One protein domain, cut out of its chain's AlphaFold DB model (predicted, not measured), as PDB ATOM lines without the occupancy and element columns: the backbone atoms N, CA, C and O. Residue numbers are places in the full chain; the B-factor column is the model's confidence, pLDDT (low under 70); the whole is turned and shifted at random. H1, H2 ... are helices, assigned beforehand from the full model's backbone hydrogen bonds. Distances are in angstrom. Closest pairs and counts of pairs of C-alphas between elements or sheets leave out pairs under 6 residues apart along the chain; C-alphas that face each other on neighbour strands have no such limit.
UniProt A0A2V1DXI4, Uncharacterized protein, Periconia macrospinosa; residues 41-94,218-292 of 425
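What this domain is: This is residues 41 to 94 and 218 to 292 of the 425 residues of an uncharacterized protein of Periconia macrospinosa (UniProt A0A2V1DXI4). H4 packs across H3 in the middle, H2 runs lengthwise near H4 but apart from H3, and at one end H1 and H5 meet as a V with its tips, residues 41 to 48 and 286 to 292, sticking out. The 129 printed residues include five named helices, H1 to H5 in order, and no named strand: all helix. The whole is loose, radius of gyration of the C-alphas 18.0 A, spanning 59 by 34 by 27 A.

Where its parts are: H1, residues 41 to 58, begins at C-alpha 41 (-2.811, -21.979, -30.825). H2, residues 61 to 81, measures 29.9 A from first to last C-alpha; H3, residues 219 to 241, 32.0 A. H4 is residues 249 to 263. H5, residues 280 to 292, ends at C-alpha 292 (4.346, -42.561, -20.844).

How they stand to each other: H1 touches H5 with residues 52 to 57 alone, closest C-alphas Cys 56 and His 281, 4.2 A. H3 touches H4, closest C-alphas His 231 and Ala 253, 5.0 A, at a steep tilt of 57 degrees, opposite ways. In H1 to H5 every O i to N i+4 pair is within hydrogen-bond range.

The domain as a whole: Residues 95 to 217 are not printed; C-alphas 94 and 218 are 30.9 A apart. The link H4 to H5 is long. Residues 83 to 86 have pLDDT under 70.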
ATOM      1  N   GLU A  41      -2.393 -21.020 -31.852       88.06
ATOM      2  CA  GLU A  41      -2.811 -21.979 -30.825       88.06
ATOM      3  C   GLU A  41      -1.660 -22.906 -30.430       88.06
ATOM      4  O   GLU A  41      -1.471 -23.188 -29.243       88.06
ATOM      5  N   VAL A  42      -0.827 -23.308 -31.397       88.50
ATOM      6  CA  VAL A  42       0.406 -24.059 -31.120       88.50
ATOM      7  C   VAL A  42       1.329 -23.237 -30.221       88.50
ATOM      8  O   VAL A  42       1.771 -23.737 -29.185       88.50
ATOM      9  N   SER A  43       1.540 -21.959 -30.546       88.94
ATOM     10  CA  SER A  43       2.363 -21.037 -29.748       88.94
ATOM     11  C   SER A  43       1.803 -20.813 -28.336       88.94
ATOM     12  O   SER A  43       2.539 -20.814 -27.349       88.94
ATOM     13  N   ARG A  44       0.478 -20.688 -28.192       85.38
ATOM     14  CA  ARG A  44      -0.177 -20.589 -26.874       85.38
ATOM     15  C   ARG A  44      -0.056 -21.879 -26.073       85.38
ATOM     16  O   ARG A  44       0.035 -21.836 -24.845       85.38
ATOM     17  N   ARG A  45      -0.109 -23.039 -26.729       86.38
ATOM     18  CA  ARG A  45       0.031 -24.344 -26.078       86.38
ATOM     19  C   ARG A  45       1.460 -24.567 -25.593       86.38
ATOM     20  O   ARG A  45       1.635 -24.992 -24.453       86.38
ATOM     21  N   THR A  46       2.465 -24.259 -26.411       88.50
ATOM     22  CA  THR A  46       3.878 -24.375 -26.019       88.50
ATOM     23  C   THR A  46       4.211 -23.428 -24.872       88.50
ATOM     24  O   THR A  46       4.804 -23.872 -23.891       88.50
ATOM     25  N   TRP A  47       3.738 -22.179 -24.928       85.25
ATOM     26  CA  TRP A  47       3.901 -21.222 -23.834       85.25
ATOM     27  C   TRP A  47       3.256 -21.720 -22.533       85.25
ATOM     28  O   TRP A  47       3.934 -21.789 -21.512       85.25
ATOM     29  N   ARG A  48       1.993 -22.182 -22.571       85.25
ATOM     30  CA  ARG A  48       1.307 -22.755 -21.393       85.25
ATOM     31  C   ARG A  48       2.078 -23.928 -20.785       85.25
ATOM     32  O   ARG A  48       2.246 -23.978 -19.571       85.25
ATOM     33  N   LEU A  49       2.578 -24.846 -21.615       87.06
ATOM     34  CA  LEU A  49       3.374 -25.987 -21.155       87.06
ATOM     35  C   LEU A  49       4.710 -25.553 -20.544       87.06
ATOM     36  O   LEU A  49       5.133 -26.122 -19.539       87.06
ATOM     37  N   GLN A  50       5.381 -24.559 -21.126       88.94
ATOM     38  CA  GLN A  50       6.645 -24.047 -20.605       88.94
ATOM     39  C   GLN A  50       6.451 -23.335 -19.264       88.94
ATOM     40  O   GLN A  50       7.177 -23.629 -18.316       88.94
ATOM     41  N   THR A  51       5.441 -22.470 -19.158       84.88
ATOM     42  CA  THR A  51       5.063 -21.821 -17.897       84.88
ATOM     43  C   THR A  51       4.694 -22.862 -16.845       84.88
ATOM     44  O   THR A  51       5.180 -22.782 -15.724       84.88
ATOM     45  N   GLN A  52       3.913 -23.884 -17.207       87.31
ATOM     46  CA  GLN A  52       3.555 -24.960 -16.285       87.31
ATOM     47  C   GLN A  52       4.790 -25.731 -15.806       87.31
ATOM     48  O   GLN A  52       4.920 -25.968 -14.611       87.31
ATOM     49  N   ARG A  53       5.733 -26.075 -16.695       88.31
ATOM     50  CA  ARG A  53       6.995 -26.741 -16.320       88.31
ATOM     51  C   ARG A  53       7.830 -25.901 -15.360       88.31
ATOM     52  O   ARG A  53       8.352 -26.434 -14.384       88.31
ATOM     53  N   LEU A  54       7.944 -24.604 -15.626       90.31
ATOM     54  CA  LEU A  54       8.678 -23.689 -14.761       90.31
ATOM     55  C   LEU A  54       8.010 -23.601 -13.386       90.31
ATOM     56  O   LEU A  54       8.667 -23.782 -12.367       90.31
ATOM     57  N   ALA A  55       6.688 -23.474 -13.356       88.62
ATOM     58  CA  ALA A  55       5.915 -23.430 -12.124       88.62
ATOM     59  C   ALA A  55       5.970 -24.753 -11.326       88.62
ATOM     60  O   ALA A  55       6.027 -24.761 -10.093       88.62
ATOM     61  N   CYS A  56       6.042 -25.900 -12.012       90.25
ATOM     62  CA  CYS A  56       6.304 -27.204 -11.395       90.25
ATOM     63  C   CYS A  56       7.675 -27.233 -10.713       90.25
ATOM     64  O   CYS A  56       7.821 -27.744  -9.608       90.25
ATOM     65  N   HIS A  57       8.684 -26.651 -11.353       91.00
ATOM     66  CA  HIS A  57      10.022 -26.566 -10.793       91.00
ATOM     67  C   HIS A  57      10.072 -25.621  -9.581       91.00
ATOM     68  O   HIS A  57      10.593 -26.001  -8.535       91.00
ATOM     69  N   GLN A  58       9.460 -24.437  -9.678       94.44
ATOM     70  CA  GLN A  58       9.423 -23.445  -8.593       94.44
ATOM     71  C   GLN A  58       8.605 -23.898  -7.379       94.44
ATOM     72  O   GLN A  58       8.881 -23.486  -6.255       94.44
ATOM     73  N   SER A  59       7.618 -24.776  -7.575       93.81
ATOM     74  CA  SER A  59       6.801 -25.318  -6.480       93.81
ATOM     75  C   SER A  59       7.493 -26.410  -5.657       93.81
ATOM     76  O   SER A  59       6.904 -26.894  -4.692       93.81
ATOM     77  N   ARG A  60       8.735 -26.791  -5.984       93.62
ATOM     78  CA  ARG A  60       9.516 -27.735  -5.172       93.62
ATOM     79  C   ARG A  60      10.074 -27.059  -3.910       93.62
ATOM     80  O   ARG A  60      10.437 -25.879  -3.968       93.62
ATOM     81  N   PRO A  61      10.235 -27.799  -2.794       94.81
ATOM     82  CA  PRO A  61      10.642 -27.220  -1.514       94.81
ATOM     83  C   PRO A  61      11.945 -26.424  -1.597       94.81
ATOM     84  O   PRO A  61      12.034 -25.328  -1.054       94.81
ATOM     85  N   PHE A  62      12.946 -26.936  -2.314       94.56
ATOM     86  CA  PHE A  62      14.230 -26.257  -2.472       94.56
ATOM     87  C   PHE A  62      14.098 -24.838  -3.054       94.56
ATOM     88  O   PHE A  62      14.635 -23.884  -2.486       94.56
ATOM     89  N   TYR A  63      13.362 -24.677  -4.159       95.25
ATOM     90  CA  TYR A  63      13.215 -23.380  -4.830       95.25
ATOM     91  C   TYR A  63      12.343 -22.422  -4.024       95.25
ATOM     92  O   TYR A  63      12.689 -21.246  -3.883       95.25
ATOM     93  N   GLN A  64      11.279 -22.931  -3.400       95.62
ATOM     94  CA  GLN A  64      10.478 -22.124  -2.488       95.62
ATOM     95  C   GLN A  64      11.281 -21.633  -1.287       95.62
ATOM     96  O   GLN A  64      11.193 -20.457  -0.936       95.62
ATOM     97  N   PHE A  65      12.081 -22.507  -0.670       96.19
ATOM     98  CA  PHE A  65      12.944 -22.139   0.447       96.19
ATOM     99  C   PHE A  65      13.913 -21.031   0.034       96.19
ATOM    100  O   PHE A  65      14.003 -20.012   0.712       96.19
ATOM    101  N   GLN A  66      14.573 -21.166  -1.122       95.81
ATOM    102  CA  GLN A  66      15.469 -20.128  -1.635       95.81
ATOM    103  C   GLN A  66      14.758 -18.797  -1.897       95.81
ATOM    104  O   GLN A  66      15.281 -17.744  -1.520       95.81
ATOM    105  N   SER A  67      13.573 -18.810  -2.517       96.19
ATOM    106  CA  SER A  67      12.866 -17.556  -2.787       96.19
ATOM    107  C   SER A  67      12.378 -16.879  -1.503       96.19
ATOM    108  O   SER A  67      12.523 -15.662  -1.343       96.19
ATOM    109  N   GLN A  68      11.889 -17.664  -0.538       96.75
ATOM    110  CA  GLN A  68      11.528 -17.160   0.787       96.75
ATOM    111  C   GLN A  68      12.747 -16.580   1.514       96.75
ATOM    112  O   GLN A  68      12.653 -15.474   2.040       96.75
ATOM    113  N   THR A  69      13.904 -17.247   1.464       96.12
ATOM    114  CA  THR A  69      15.165 -16.746   2.039       96.12
ATOM    115  C   THR A  69      15.569 -15.420   1.408       96.12
ATOM    116  O   THR A  69      15.934 -14.477   2.107       96.12
ATOM    117  N   ARG A  70      15.459 -15.291   0.082       96.44
ATOM    118  CA  ARG A  70      15.753 -14.034  -0.616       96.44
ATOM    119  C   ARG A  70      14.858 -12.890  -0.128       96.44
ATOM    120  O   ARG A  70      15.380 -11.818   0.173       96.44
ATOM    121  N   ARG A  71      13.544 -13.109  -0.005       95.56
ATOM    122  CA  ARG A  71      12.604 -12.099   0.526       95.56
ATOM    123  C   ARG A  71      12.888 -11.752   1.979       95.56
ATOM    124  O   ARG A  71      12.869 -10.585   2.357       95.56
ATOM    125  N   GLU A  72      13.163 -12.759   2.793       95.75
ATOM    126  CA  GLU A  72      13.462 -12.575   4.205       95.75
ATOM    127  C   GLU A  72      14.741 -11.748   4.393       95.75
ATOM    128  O   GLU A  72      14.771 -10.807   5.186       95.75
ATOM    129  N   ARG A  73      15.764 -11.995   3.569       95.25
ATOM    130  CA  ARG A  73      16.976 -11.173   3.518       95.25
ATOM    131  C   ARG A  73      16.662  -9.716   3.185       95.25
ATOM    132  O   ARG A  73      17.229  -8.817   3.803       95.25
ATOM    133  N   GLU A  74      15.770  -9.459   2.229       94.38
ATOM    134  CA  GLU A  74      15.337  -8.096   1.900       94.38
ATOM    135  C   GLU A  74      14.612  -7.416   3.073       94.38
ATOM    136  O   GLU A  74      14.856  -6.233   3.327       94.38
ATOM    137  N   ARG A  75      13.794  -8.154   3.838       92.62
ATOM    138  CA  ARG A  75      13.142  -7.645   5.059       92.62
ATOM    139  C   ARG A  75      14.149  -7.288   6.143       92.62
ATOM    140  O   ARG A  75      14.048  -6.207   6.723       92.62
ATOM    141  N   ILE A  76      15.150  -8.137   6.369       92.12
ATOM    142  CA  ILE A  76      16.218  -7.862   7.337       92.12
ATOM    143  C   ILE A  76      17.018  -6.630   6.893       92.12
ATOM    144  O   ILE A  76      17.234  -5.721   7.691       92.12
ATOM    145  N   ILE A  77      17.395  -6.527   5.610       91.88
ATOM    146  CA  ILE A  77      18.074  -5.335   5.067       91.88
ATOM    147  C   ILE A  77      17.235  -4.078   5.302       91.88
ATOM    148  O   ILE A  77      17.773  -3.042   5.696       91.88
ATOM    149  N   TYR A  78      15.928  -4.156   5.053       90.19
ATOM    150  CA  TYR A  78      15.005  -3.052   5.280       90.19
ATOM    151  C   TYR A  78      14.955  -2.635   6.757       90.19
ATOM    152  O   TYR A  78      15.019  -1.441   7.050       90.19
ATOM    153  N   GLN A  79      14.894  -3.590   7.689       88.12
ATOM    154  CA  GLN A  79      14.913  -3.308   9.127       88.12
ATOM    155  C   GLN A  79      16.231  -2.689   9.581       88.12
ATOM    156  O   GLN A  79      16.217  -1.659  10.253       88.12
ATOM    157  N   VAL A  80      17.357  -3.286   9.184       88.06
ATOM    158  CA  VAL A  80      18.700  -2.840   9.572       88.06
ATOM    159  C   VAL A  80      18.974  -1.429   9.058       88.06
ATOM    160  O   VAL A  80      19.438  -0.581   9.813       88.06
ATOM    161  N   ARG A  81      18.654  -1.142   7.788       87.88
ATOM    162  CA  ARG A  81      18.929   0.171   7.176       87.88
ATOM    163  C   ARG A  81      18.125   1.314   7.771       87.88
ATOM    164  O   ARG A  81      18.579   2.448   7.714       87.88
ATOM    165  N   ASN A  82      16.925   1.039   8.268       80.94
ATOM    166  CA  ASN A  82      16.041   2.097   8.732       80.94
ATOM    167  C   ASN A  82      16.279   2.488  10.203       80.94
ATOM    168  O   ASN A  82      15.492   3.283  10.706       80.94
ATOM    169  N   GLU A  83      17.303   1.941  10.884       67.19
ATOM    170  CA  GLU A  83      17.679   2.258  12.281       67.19
ATOM    171  C   GLU A  83      16.463   2.427  13.214       67.19
ATOM    172  O   GLU A  83      16.386   3.341  14.037       67.19
ATOM    173  N   ARG A  84      15.453   1.563  13.046       67.12
ATOM    174  CA  ARG A  84      14.131   1.733  13.663       67.12
ATOM    175  C   ARG A  84      14.145   1.286  15.116       67.12
ATOM    176  O   ARG A  84      13.603   0.237  15.465       67.12
ATOM    177  N   TYR A  85      14.773   2.088  15.968       65.56
ATOM    178  CA  TYR A  85      14.651   1.957  17.413       65.56
ATOM    179  C   TYR A  85      13.164   1.968  17.803       65.56
ATOM    180  O   TYR A  85      12.429   2.883  17.443       65.56
ATOM    181  N   GLY A  86      12.725   0.931  18.522       67.81
ATOM    182  CA  GLY A  86      11.357   0.809  19.041       67.81
ATOM    183  C   GLY A  86      10.404  -0.086  18.241       67.81
ATOM    184  O   GLY A  86       9.311  -0.360  18.728       67.81
ATOM    185  N   ARG A  87      10.801  -0.591  17.066       73.88
ATOM    186  CA  ARG A  87      10.024  -1.613  16.342       73.88
ATOM    187  C   ARG A  87      10.128  -2.969  17.052       73.88
ATOM    188  O   ARG A  87      11.202  -3.297  17.569       73.88
ATOM    189  N   ARG A  88       9.065  -3.785  17.062       77.19
ATOM    190  CA  ARG A  88       9.190  -5.161  17.562       77.19
ATOM    191  C   ARG A  88      10.092  -5.924  16.596       77.19
ATOM    192  O   ARG A  88       9.904  -5.884  15.384       77.19
ATOM    193  N   GLN A  89      11.097  -6.617  17.123       72.50
ATOM    194  CA  GLN A  89      11.894  -7.538  16.316       72.50
ATOM    195  C   GLN A  89      11.035  -8.761  15.982       72.50
ATOM    196  O   GLN A  89      11.098  -9.789  16.646       72.50
ATOM    197  N   THR A  90      10.183  -8.618  14.969       72.75
ATOM    198  CA  THR A  90       9.397  -9.710  14.376       72.75
ATOM    199  C   THR A  90      10.298 -10.712  13.662       72.75
ATOM    200  O   THR A  90       9.970 -11.892  13.575       72.75
ATOM    201  N   LEU A  91      11.463 -10.249  13.200       78.19
ATOM    202  CA  LEU A  91      12.541 -11.076  12.681       78.19
ATOM    203  C   LEU A  91      13.695 -10.988  13.656       78.19
ATOM    204  O   LEU A  91      14.208  -9.900  13.935       78.19
ATOM    205  N   LEU A  92      14.094 -12.140  14.173       81.56
ATOM    206  CA  LEU A  92      15.314 -12.220  14.945       81.56
ATOM    207  C   LEU A  92      16.463 -11.910  13.956       81.56
ATOM    208  O   LEU A  92      16.443 -12.345  12.802       81.56
ATOM    209  N   ASN A  93      17.407 -11.065  14.365       84.25
ATOM    210  CA  ASN A  93      18.562 -10.689  13.550       84.25
ATOM    211  C   ASN A  93      19.803 -10.707  14.434       84.25
ATOM    212  O   ASN A  93      19.942  -9.866  15.325       84.25
ATOM    213  N   ASP A  94      20.695 -11.658  14.186       85.88
ATOM    214  CA  ASP A  94      21.995 -11.696  14.829       85.88
ATOM    215  C   ASP A  94      22.981 -10.827  14.046       85.88
ATOM    216  O   ASP A  94      23.331 -11.118  12.902       85.88
ATOM    217  N   ARG A 218       0.947 -28.517   1.958       94.69
ATOM    218  CA  ARG A 218      -0.006 -28.265   0.868       94.69
ATOM    219  C   ARG A 218      -0.083 -26.767   0.553       94.69
ATOM    220  O   ARG A 218       0.025 -25.955   1.473       94.69
ATOM    221  N   PRO A 219      -0.321 -26.383  -0.719       95.94
ATOM    222  CA  PRO A 219      -0.322 -24.979  -1.119       95.94
ATOM    223  C   PRO A 219      -1.289 -24.118  -0.299       95.94
ATOM    224  O   PRO A 219      -0.921 -23.029   0.131       95.94
ATOM    225  N   TYR A 220      -2.502 -24.611  -0.043       96.75
ATOM    226  CA  TYR A 220      -3.494 -23.892   0.753       96.75
ATOM    227  C   TYR A 220      -3.025 -23.571   2.175       96.75
ATOM    228  O   TYR A 220      -3.003 -22.404   2.563       96.75
ATOM    229  N   GLU A 221      -2.581 -24.581   2.922       96.06
ATOM    230  CA  GLU A 221      -2.130 -24.405   4.307       96.06
ATOM    231  C   GLU A 221      -0.878 -23.526   4.385       96.06
ATOM    232  O   GLU A 221      -0.804 -22.600   5.196       96.06
ATOM    233  N   GLN A 222       0.082 -23.749   3.480       96.25
ATOM    234  CA  GLN A 222       1.298 -22.947   3.425       96.25
ATOM    235  C   GLN A 222       0.991 -21.478   3.096       96.25
ATOM    236  O   GLN A 222       1.603 -20.570   3.663       96.25
ATOM    237  N   PHE A 223       0.038 -21.223   2.196       97.69
ATOM    238  CA  PHE A 223      -0.396 -19.872   1.859       97.69
ATOM    239  C   PHE A 223      -1.048 -19.181   3.056       97.69
ATOM    240  O   PHE A 223      -0.646 -18.070   3.396       97.69
ATOM    241  N   LEU A 224      -1.994 -19.835   3.741       97.44
ATOM    242  CA  LEU A 224      -2.641 -19.270   4.930       97.44
ATOM    243  C   LEU A 224      -1.638 -18.952   6.039       97.44
ATOM    244  O   LEU A 224      -1.688 -17.871   6.629       97.44
ATOM    245  N   PHE A 225      -0.688 -19.854   6.291       96.81
ATOM    246  CA  PHE A 225       0.365 -19.602   7.267       96.81
ATOM    247  C   PHE A 225       1.213 -18.386   6.875       96.81
ATOM    248  O   PHE A 225       1.491 -17.519   7.706       96.81
ATOM    249  N   GLN A 226       1.607 -18.284   5.604       97.19
ATOM    250  CA  GLN A 226       2.362 -17.131   5.119       97.19
ATOM    251  C   GLN A 226       1.562 -15.832   5.236       97.19
ATOM    252  O   GLN A 226       2.142 -14.821   5.626       97.19
ATOM    253  N   VAL A 227       0.249 -15.851   4.971       97.94
ATOM    254  CA  VAL A 227      -0.636 -14.692   5.180       97.94
ATOM    255  C   VAL A 227      -0.660 -14.292   6.652       97.94
ATOM    256  O   VAL A 227      -0.508 -13.112   6.947       97.94
ATOM    257  N   SER A 228      -0.739 -15.249   7.579       97.06
ATOM    258  CA  SER A 228      -0.663 -14.963   9.018       97.06
ATOM    259  C   SER A 228       0.657 -14.284   9.406       97.06
ATOM    260  O   SER A 228       0.654 -13.301  10.145       97.06
ATOM    261  N   LYS A 229       1.798 -14.760   8.890       95.06
ATOM    262  CA  LYS A 229       3.108 -14.137   9.169       95.06
ATOM    263  C   LYS A 229       3.272 -12.778   8.494       95.06
ATOM    264  O   LYS A 229       3.911 -11.885   9.046       95.06
ATOM    265  N   GLU A 230       2.681 -12.599   7.320       96.56
ATOM    266  CA  GLU A 230       2.655 -11.307   6.640       96.56
ATOM    267  C   GLU A 230       1.772 -10.296   7.375       96.56
ATOM    268  O   GLU A 230       2.141  -9.129   7.495       96.56
ATOM    269  N   HIS A 231       0.649 -10.743   7.931       96.56
ATOM    270  CA  HIS A 231      -0.218  -9.935   8.779       96.56
ATOM    271  C   HIS A 231       0.532  -9.442  10.026       96.56
ATOM    272  O   HIS A 231       0.505  -8.246  10.323       96.56
ATOM    273  N   GLU A 232       1.243 -10.329  10.736       94.38
ATOM    274  CA  GLU A 232       2.101  -9.954  11.873       94.38
ATOM    275  C   GLU A 232       3.129  -8.882  11.469       94.38
ATOM    276  O   GLU A 232       3.299  -7.878  12.165       94.38
ATOM    277  N   TRP A 233       3.769  -9.055  10.308       93.38
ATOM    278  CA  TRP A 233       4.746  -8.107   9.775       93.38
ATOM    279  C   TRP A 233       4.147  -6.734   9.451       93.38
ATOM    280  O   TRP A 233       4.724  -5.708   9.819       93.38
ATOM    281  N   ILE A 234       3.010  -6.698   8.751       94.69
ATOM    282  CA  ILE A 234       2.334  -5.451   8.363       94.69
ATOM    283  C   ILE A 234       1.800  -4.730   9.600       94.69
ATOM    284  O   ILE A 234       1.905  -3.510   9.673       94.69
ATOM    285  N   THR A 235       1.271  -5.467  10.580       93.94
ATOM    286  CA  THR A 235       0.804  -4.892  11.849       93.94
ATOM    287  C   THR A 235       1.939  -4.153  12.551       93.94
ATOM    288  O   THR A 235       1.804  -2.973  12.858       93.94
ATOM    289  N   ASP A 236       3.088  -4.809  12.720       91.00
ATOM    290  CA  ASP A 236       4.285  -4.211  13.324       91.00
ATOM    291  C   ASP A 236       4.818  -3.011  12.511       91.00
ATOM    292  O   ASP A 236       5.232  -1.999  13.076       91.00
ATOM    293  N   GLU A 237       4.750  -3.073  11.178       91.50
ATOM    294  CA  GLU A 237       5.110  -1.947  10.308       91.50
ATOM    295  C   GLU A 237       4.174  -0.739  10.494       91.50
ATOM    296  O   GLU A 237       4.647   0.392  10.603       91.50
ATOM    297  N   LEU A 238       2.856  -0.955  10.562       93.12
ATOM    298  CA  LEU A 238       1.863   0.113  10.721       93.12
ATOM    299  C   LEU A 238       1.847   0.702  12.134       93.12
ATOM    300  O   LEU A 238       1.674   1.914  12.275       93.12
ATOM    301  N   GLU A 239       2.043  -0.131  13.161       91.31
ATOM    302  CA  GLU A 239       2.234   0.314  14.546       91.31
ATOM    303  C   GLU A 239       3.455   1.231  14.644       91.31
ATOM    304  O   GLU A 239       3.375   2.307  15.237       91.31
ATOM    305  N   PHE A 240       4.560   0.852  13.997       88.81
ATOM    306  CA  PHE A 240       5.759   1.682  13.940       88.81
ATOM    307  C   PHE A 240       5.533   2.996  13.174       88.81
ATOM    308  O   PHE A 240       5.989   4.051  13.611       88.81
ATOM    309  N   GLU A 241       4.830   2.964  12.036       91.19
ATOM    310  CA  GLU A 241       4.501   4.171  11.261       91.19
ATOM    311  C   GLU A 241       3.421   5.053  11.922       91.19
ATOM    312  O   GLU A 241       3.122   6.137  11.411       91.19
ATOM    313  N   GLY A 242       2.791   4.600  13.011       92.38
ATOM    314  CA  GLY A 242       1.667   5.290  13.652       92.38
ATOM    315  C   GLY A 242       0.444   5.450  12.739       92.38
ATOM    316  O   GLY A 242      -0.333   6.384  12.912       92.38
ATOM    317  N   SER A 243       0.292   4.583  11.731       87.56
ATOM    318  CA  SER A 243      -0.672   4.729  10.626       87.56
ATOM    319  C   SER A 243      -1.692   3.583  10.583       87.56
ATOM    320  O   SER A 243      -1.901   2.970   9.538       87.56
ATOM    321  N   THR A 244      -2.322   3.261  11.713       89.75
ATOM    322  CA  THR A 244      -3.245   2.114  11.830       89.75
ATOM    323  C   THR A 244      -4.696   2.418  11.435       89.75
ATOM    324  O   THR A 244      -5.505   1.500  11.321       89.75
ATOM    325  N   GLU A 245      -5.065   3.681  11.209       94.38
ATOM    326  CA  GLU A 245      -6.472   4.051  11.022       94.38
ATOM    327  C   GLU A 245      -6.985   3.748   9.601       94.38
ATOM    328  O   GLU A 245      -6.579   4.367   8.616       94.38
ATOM    329  N   GLY A 246      -7.919   2.794   9.503       94.38
ATOM    330  CA  GLY A 246      -8.707   2.521   8.295       94.38
ATOM    331  C   GLY A 246      -8.049   1.618   7.246       94.38
ATOM    332  O   GLY A 246      -8.556   1.537   6.126       94.38
ATOM    333  N   VAL A 247      -6.940   0.951   7.576       96.81
ATOM    334  CA  VAL A 247      -6.269  -0.004   6.684       96.81
ATOM    335  C   VAL A 247      -6.743  -1.427   6.986       96.81
ATOM    336  O   VAL A 247      -6.669  -1.875   8.125       96.81
ATOM    337  N   ASP A 248      -7.199  -2.141   5.958       97.25
ATOM    338  CA  ASP A 248      -7.508  -3.572   6.036       97.25
ATOM    339  C   ASP A 248      -6.206  -4.390   5.957       97.25
ATOM    340  O   ASP A 248      -5.637  -4.593   4.878       97.25
ATOM    341  N   ILE A 249      -5.690  -4.784   7.124       97.31
ATOM    342  CA  ILE A 249      -4.416  -5.505   7.259       97.31
ATOM    343  C   ILE A 249      -4.521  -6.908   6.652       97.31
ATOM    344  O   ILE A 249      -3.581  -7.343   5.983       97.31
ATOM    345  N   ASP A 250      -5.663  -7.581   6.817       97.88
ATOM    346  CA  ASP A 250      -5.900  -8.929   6.291       97.88
ATOM    347  C   ASP A 250      -5.841  -8.931   4.760       97.88
ATOM    348  O   ASP A 250      -5.100  -9.717   4.161       97.88
ATOM    349  N   ALA A 251      -6.541  -7.989   4.116       97.50
ATOM    350  CA  ALA A 251      -6.492  -7.838   2.666       97.50
ATOM    351  C   ALA A 251      -5.079  -7.493   2.170       97.50
ATOM    352  O   ALA A 251      -4.617  -8.037   1.164       97.50
ATOM    353  N   MET A 252      -4.351  -6.622   2.880       97.75
ATOM    354  CA  MET A 252      -2.971  -6.289   2.520       97.75
ATOM    355  C   MET A 252      -2.019  -7.482   2.640       97.75
ATOM    356  O   MET A 252      -1.172  -7.660   1.762       97.75
ATOM    357  N   ALA A 253      -2.149  -8.282   3.700       97.75
ATOM    358  CA  ALA A 253      -1.339  -9.473   3.926       97.75
ATOM    359  C   ALA A 253      -1.599 -10.525   2.845       97.75
ATOM    360  O   ALA A 253      -0.658 -11.006   2.209       97.75
ATOM    361  N   TYR A 254      -2.874 -10.810   2.575       98.25
ATOM    362  CA  TYR A 254      -3.295 -11.721   1.518       98.25
ATOM    363  C   TYR A 254      -2.741 -11.303   0.145       98.25
ATOM    364  O   TYR A 254      -2.069 -12.095  -0.522       98.25
ATOM    365  N   GLU A 255      -2.942 -10.042  -0.259       97.94
ATOM    366  CA  GLU A 255      -2.466  -9.541  -1.554       97.94
ATOM    367  C   GLU A 255      -0.937  -9.540  -1.645       97.94
ATOM    368  O   GLU A 255      -0.376  -9.838  -2.698       97.94
ATOM    369  N   SER A 256      -0.243  -9.229  -0.546       97.56
ATOM    370  CA  SER A 256       1.221  -9.280  -0.491       97.56
ATOM    371  C   SER A 256       1.731 -10.701  -0.749       97.56
ATOM    372  O   SER A 256       2.547 -10.912  -1.647       97.56
ATOM    373  N   VAL A 257       1.211 -11.702  -0.029       98.00
ATOM    374  CA  VAL A 257       1.611 -13.108  -0.215       98.00
ATOM    375  C   VAL A 257       1.261 -13.604  -1.614       98.00
ATOM    376  O   VAL A 257       2.106 -14.218  -2.266       98.00
ATOM    377  N   LYS A 258       0.069 -13.279  -2.126       97.56
ATOM    378  CA  LYS A 258      -0.340 -13.635  -3.491       97.56
ATOM    379  C   LYS A 258       0.602 -13.054  -4.543       97.56
ATOM    380  O   LYS A 258       1.043 -13.784  -5.429       97.56
ATOM    381  N   ILE A 259       0.959 -11.773  -4.432       97.25
ATOM    382  CA  ILE A 259       1.933 -11.133  -5.327       97.25
ATOM    383  C   ILE A 259       3.271 -11.868  -5.271       97.25
ATOM    384  O   ILE A 259       3.836 -12.157  -6.322       97.25
ATOM    385  N   HIS A 260       3.756 -12.229  -4.081       96.94
ATOM    386  CA  HIS A 260       5.008 -12.976  -3.953       96.94
ATOM    387  C   HIS A 260       4.941 -14.361  -4.608       96.94
ATOM    388  O   HIS A 260       5.901 -14.770  -5.251       96.94
ATOM    389  N   TRP A 261       3.817 -15.074  -4.497       97.12
ATOM    390  CA  TRP A 261       3.638 -16.370  -5.160       97.12
ATOM    391  C   TRP A 261       3.572 -16.243  -6.682       97.12
ATOM    392  O   TRP A 261       4.044 -17.132  -7.389       97.12
ATOM    393  N   ILE A 262       3.002 -15.149  -7.193       95.44
ATOM    394  CA  ILE A 262       3.002 -14.835  -8.627       95.44
ATOM    395  C   ILE A 262       4.423 -14.500  -9.098       95.44
ATOM    396  O   ILE A 262       4.851 -15.011 -10.128       95.44
ATOM    397  N   GLU A 263       5.165 -13.676  -8.349       95.19
ATOM    398  CA  GLU A 263       6.557 -13.315  -8.662       95.19
ATOM    399  C   GLU A 263       7.508 -14.524  -8.598       95.19
ATOM    400  O   GLU A 263       8.485 -14.570  -9.343       95.19
ATOM    401  N   ASP A 264       7.205 -15.509  -7.750       95.06
ATOM    402  CA  ASP A 264       7.921 -16.789  -7.666       95.06
ATOM    403  C   ASP A 264       7.467 -17.822  -8.700       95.06
ATOM    404  O   ASP A 264       8.010 -18.924  -8.732       95.06
ATOM    405  N   GLU A 265       6.448 -17.503  -9.502       94.44
ATOM    406  CA  GLU A 265       5.831 -18.422 -10.465       94.44
ATOM    407  C   GLU A 265       5.299 -19.710  -9.803       94.44
ATOM    408  O   GLU A 265       5.188 -20.761 -10.429       94.44
ATOM    409  N   VAL A 266       4.947 -19.635  -8.518       95.06
ATOM    410  CA  VAL A 266       4.332 -20.724  -7.744       95.06
ATOM    411  C   VAL A 266       2.804 -20.645  -7.810       95.06
ATOM    412  O   VAL A 266       2.118 -21.656  -7.662       95.06
ATOM    413  N   TRP A 267       2.250 -19.454  -8.051       95.38
ATOM    414  CA  TRP A 267       0.810 -19.255  -8.181       95.38
ATOM    415  C   TRP A 267       0.263 -19.845  -9.487       95.38
ATOM    416  O   TRP A 267       0.632 -19.409 -10.578       95.38
ATOM    417  N   ASN A 268      -0.684 -20.781  -9.391       92.44
ATOM    418  CA  ASN A 268      -1.428 -21.252 -10.556       92.44
ATOM    419  C   ASN A 268      -2.580 -20.289 -10.874       92.44
ATOM    420  O   ASN A 268      -3.502 -20.123 -10.075       92.44
ATOM    421  N   PHE A 269      -2.588 -19.700 -12.071       90.25
ATOM    422  CA  PHE A 269      -3.685 -18.831 -12.514       90.25
ATOM    423  C   PHE A 269      -5.054 -19.536 -12.550       90.25
ATOM    424  O   PHE A 269      -6.077 -18.866 -12.447       90.25
ATOM    425  N   GLY A 270      -5.085 -20.871 -12.635       90.19
ATOM    426  CA  GLY A 270      -6.310 -21.670 -12.548       90.19
ATOM    427  C   GLY A 270      -6.923 -21.765 -11.146       90.19
ATOM    428  O   GLY A 270      -8.074 -22.169 -11.031       90.19
ATOM    429  N   TRP A 271      -6.200 -21.390 -10.085       93.62
ATOM    430  CA  TRP A 271      -6.708 -21.435  -8.706       93.62
ATOM    431  C   TRP A 271      -7.706 -20.308  -8.374       93.62
ATOM    432  O   TRP A 271      -8.509 -20.436  -7.454       93.62
ATOM    433  N   GLY A 272      -7.714 -19.211  -9.137       94.75
ATOM    434  CA  GLY A 272      -8.631 -18.090  -8.905       94.75
ATOM    435  C   GLY A 272      -8.246 -17.241  -7.686       94.75
ATOM    436  O   GLY A 272      -7.226 -16.543  -7.707       94.75
ATOM    437  N   GLU A 273      -9.086 -17.236  -6.648       96.19
ATOM    438  CA  GLU A 273      -8.853 -16.462  -5.419       96.19
ATOM    439  C   GLU A 273      -7.982 -17.219  -4.415       96.19
ATOM    440  O   GLU A 273      -7.020 -16.664  -3.910       96.19
ATOM    441  N   LEU A 274      -8.234 -18.491  -4.135       97.38
ATOM    442  CA  LEU A 274      -7.451 -19.240  -3.150       97.38
ATOM    443  C   LEU A 274      -6.628 -20.314  -3.844       97.38
ATOM    444  O   LEU A 274      -7.120 -20.903  -4.803       97.38
ATOM    445  N   PRO A 275      -5.400 -20.590  -3.380       96.62
ATOM    446  CA  PRO A 275      -4.614 -21.677  -3.940       96.62
ATOM    447  C   PRO A 275      -5.329 -23.022  -3.750       96.62
ATOM    448  O   PRO A 275      -6.085 -23.219  -2.797       96.62
ATOM    449  N   GLY A 276      -5.085 -23.949  -4.673       94.81
ATOM    450  CA  GLY A 276      -5.622 -25.303  -4.606       94.81
ATOM    451  C   GLY A 276      -4.975 -26.161  -3.514       94.81
ATOM    452  O   GLY A 276      -4.082 -25.734  -2.783       94.81
ATOM    453  N   MET A 277      -5.419 -27.417  -3.433       94.56
ATOM    454  CA  MET A 277      -4.920 -28.393  -2.451       94.56
ATOM    455  C   MET A 277      -3.704 -29.193  -2.940       94.56
ATOM    456  O   MET A 277      -3.020 -29.812  -2.127       94.56
ATOM    457  N   THR A 278      -3.418 -29.188  -4.242       93.38
ATOM    458  CA  THR A 278      -2.300 -29.914  -4.863       93.38
ATOM    459  C   THR A 278      -1.308 -28.942  -5.484       93.38
ATOM    460  O   THR A 278      -1.691 -27.894  -6.011       93.38
ATOM    461  N   TRP A 279      -0.016 -29.268  -5.419       94.25
ATOM    462  CA  TRP A 279       0.990 -28.515  -6.162       94.25
ATOM    463  C   TRP A 279       0.901 -28.811  -7.658       94.25
ATOM    464  O   TRP A 279       0.596 -29.926  -8.068       94.25
ATOM    465  N   MET A 280       1.271 -27.835  -8.490       89.00
ATOM    466  CA  MET A 280       1.262 -28.015  -9.948       89.00
ATOM    467  C   MET A 280       2.158 -29.162 -10.430       89.00
ATOM    468  O   MET A 280       1.818 -29.813 -11.416       89.00
ATOM    469  N   HIS A 281       3.284 -29.422  -9.753       90.25
ATOM    470  CA  HIS A 281       4.157 -30.539 -10.123       90.25
ATOM    471  C   HIS A 281       3.531 -31.905  -9.833       90.25
ATOM    472  O   HIS A 281       3.832 -32.851 -10.553       90.25
ATOM    473  N   GLU A 282       2.631 -32.013  -8.852       89.12
ATOM    474  CA  GLU A 282       1.929 -33.270  -8.565       89.12
ATOM    475  C   GLU A 282       0.967 -33.635  -9.704       89.12
ATOM    476  O   GLU A 282       0.929 -34.785 -10.157       89.12
ATOM    477  N   ASP A 283       0.243 -32.642 -10.225       86.06
ATOM    478  CA  ASP A 283      -0.671 -32.830 -11.354       86.06
ATOM    479  C   ASP A 283       0.105 -33.131 -12.650       86.06
ATOM    480  O   ASP A 283      -0.303 -33.974 -13.454       86.06
ATOM    481  N   PHE A 284       1.254 -32.473 -12.852       81.88
ATOM    482  CA  PHE A 284       2.063 -32.639 -14.062       81.88
ATOM    483  C   PHE A 284       2.791 -33.985 -14.114       81.88
ATOM    484  O   PHE A 284       2.774 -34.637 -15.159       81.88
ATOM    485  N   GLU A 285       3.398 -34.431 -13.007       80.12
ATOM    486  CA  GLU A 285       4.051 -35.745 -12.935       80.12
ATOM    487  C   GLU A 285       3.031 -36.873 -13.173       80.12
ATOM    488  O   GLU A 285       3.319 -37.822 -13.904       80.12
ATOM    489  N   SER A 286       1.807 -36.724 -12.654       81.62
ATOM    490  CA  SER A 286       0.710 -37.676 -12.869       81.62
ATOM    491  C   SER A 286       0.292 -37.774 -14.342       81.62
ATOM    492  O   SER A 286       0.083 -38.873 -14.864       81.62
ATOM    493  N   GLU A 287       0.187 -36.640 -15.034       83.69
ATOM    494  CA  GLU A 287      -0.216 -36.600 -16.442       83.69
ATOM    495  C   GLU A 287       0.912 -37.041 -17.388       83.69
ATOM    496  O   GLU A 287       0.666 -37.749 -18.365       83.69
ATOM    497  N   GLU A 288       2.167 -36.688 -17.101       84.00
ATOM    498  CA  GLU A 288       3.313 -37.160 -17.881       84.00
ATOM    499  C   GLU A 288       3.501 -38.678 -17.741       84.00
ATOM    500  O   GLU A 288       3.704 -39.372 -18.740       84.00
ATOM    501  N   GLU A 289       3.358 -39.214 -16.530       84.81
ATOM    502  CA  GLU A 289       3.379 -40.656 -16.288       84.81
ATOM    503  C   GLU A 289       2.221 -41.359 -17.011       84.81
ATOM    504  O   GLU A 289       2.424 -42.392 -17.654       84.81
ATOM    505  N   ARG A 290       1.016 -40.773 -17.001       83.12
ATOM    506  CA  ARG A 290      -0.116 -41.274 -17.794       83.12
ATOM    507  C   ARG A 290       0.224 -41.316 -19.285       83.12
ATOM    508  O   ARG A 290      -0.042 -42.330 -19.928       83.12
ATOM    509  N   ARG A 291       0.855 -40.273 -19.836       85.56
ATOM    510  CA  ARG A 291       1.291 -40.249 -21.245       85.56
ATOM    511  C   ARG A 291       2.328 -41.323 -21.545       85.56
ATOM    512  O   ARG A 291       2.168 -42.038 -22.528       85.56
ATOM    513  N   ARG A 292       3.338 -41.496 -20.687       86.88
ATOM    514  CA  ARG A 292       4.346 -42.561 -20.844       86.88
ATOM    515  C   ARG A 292       3.712 -43.945 -20.833       86.88
ATOM    516  O   ARG A 292       4.099 -44.791 -21.633       86.88
TER     517      ARG A 292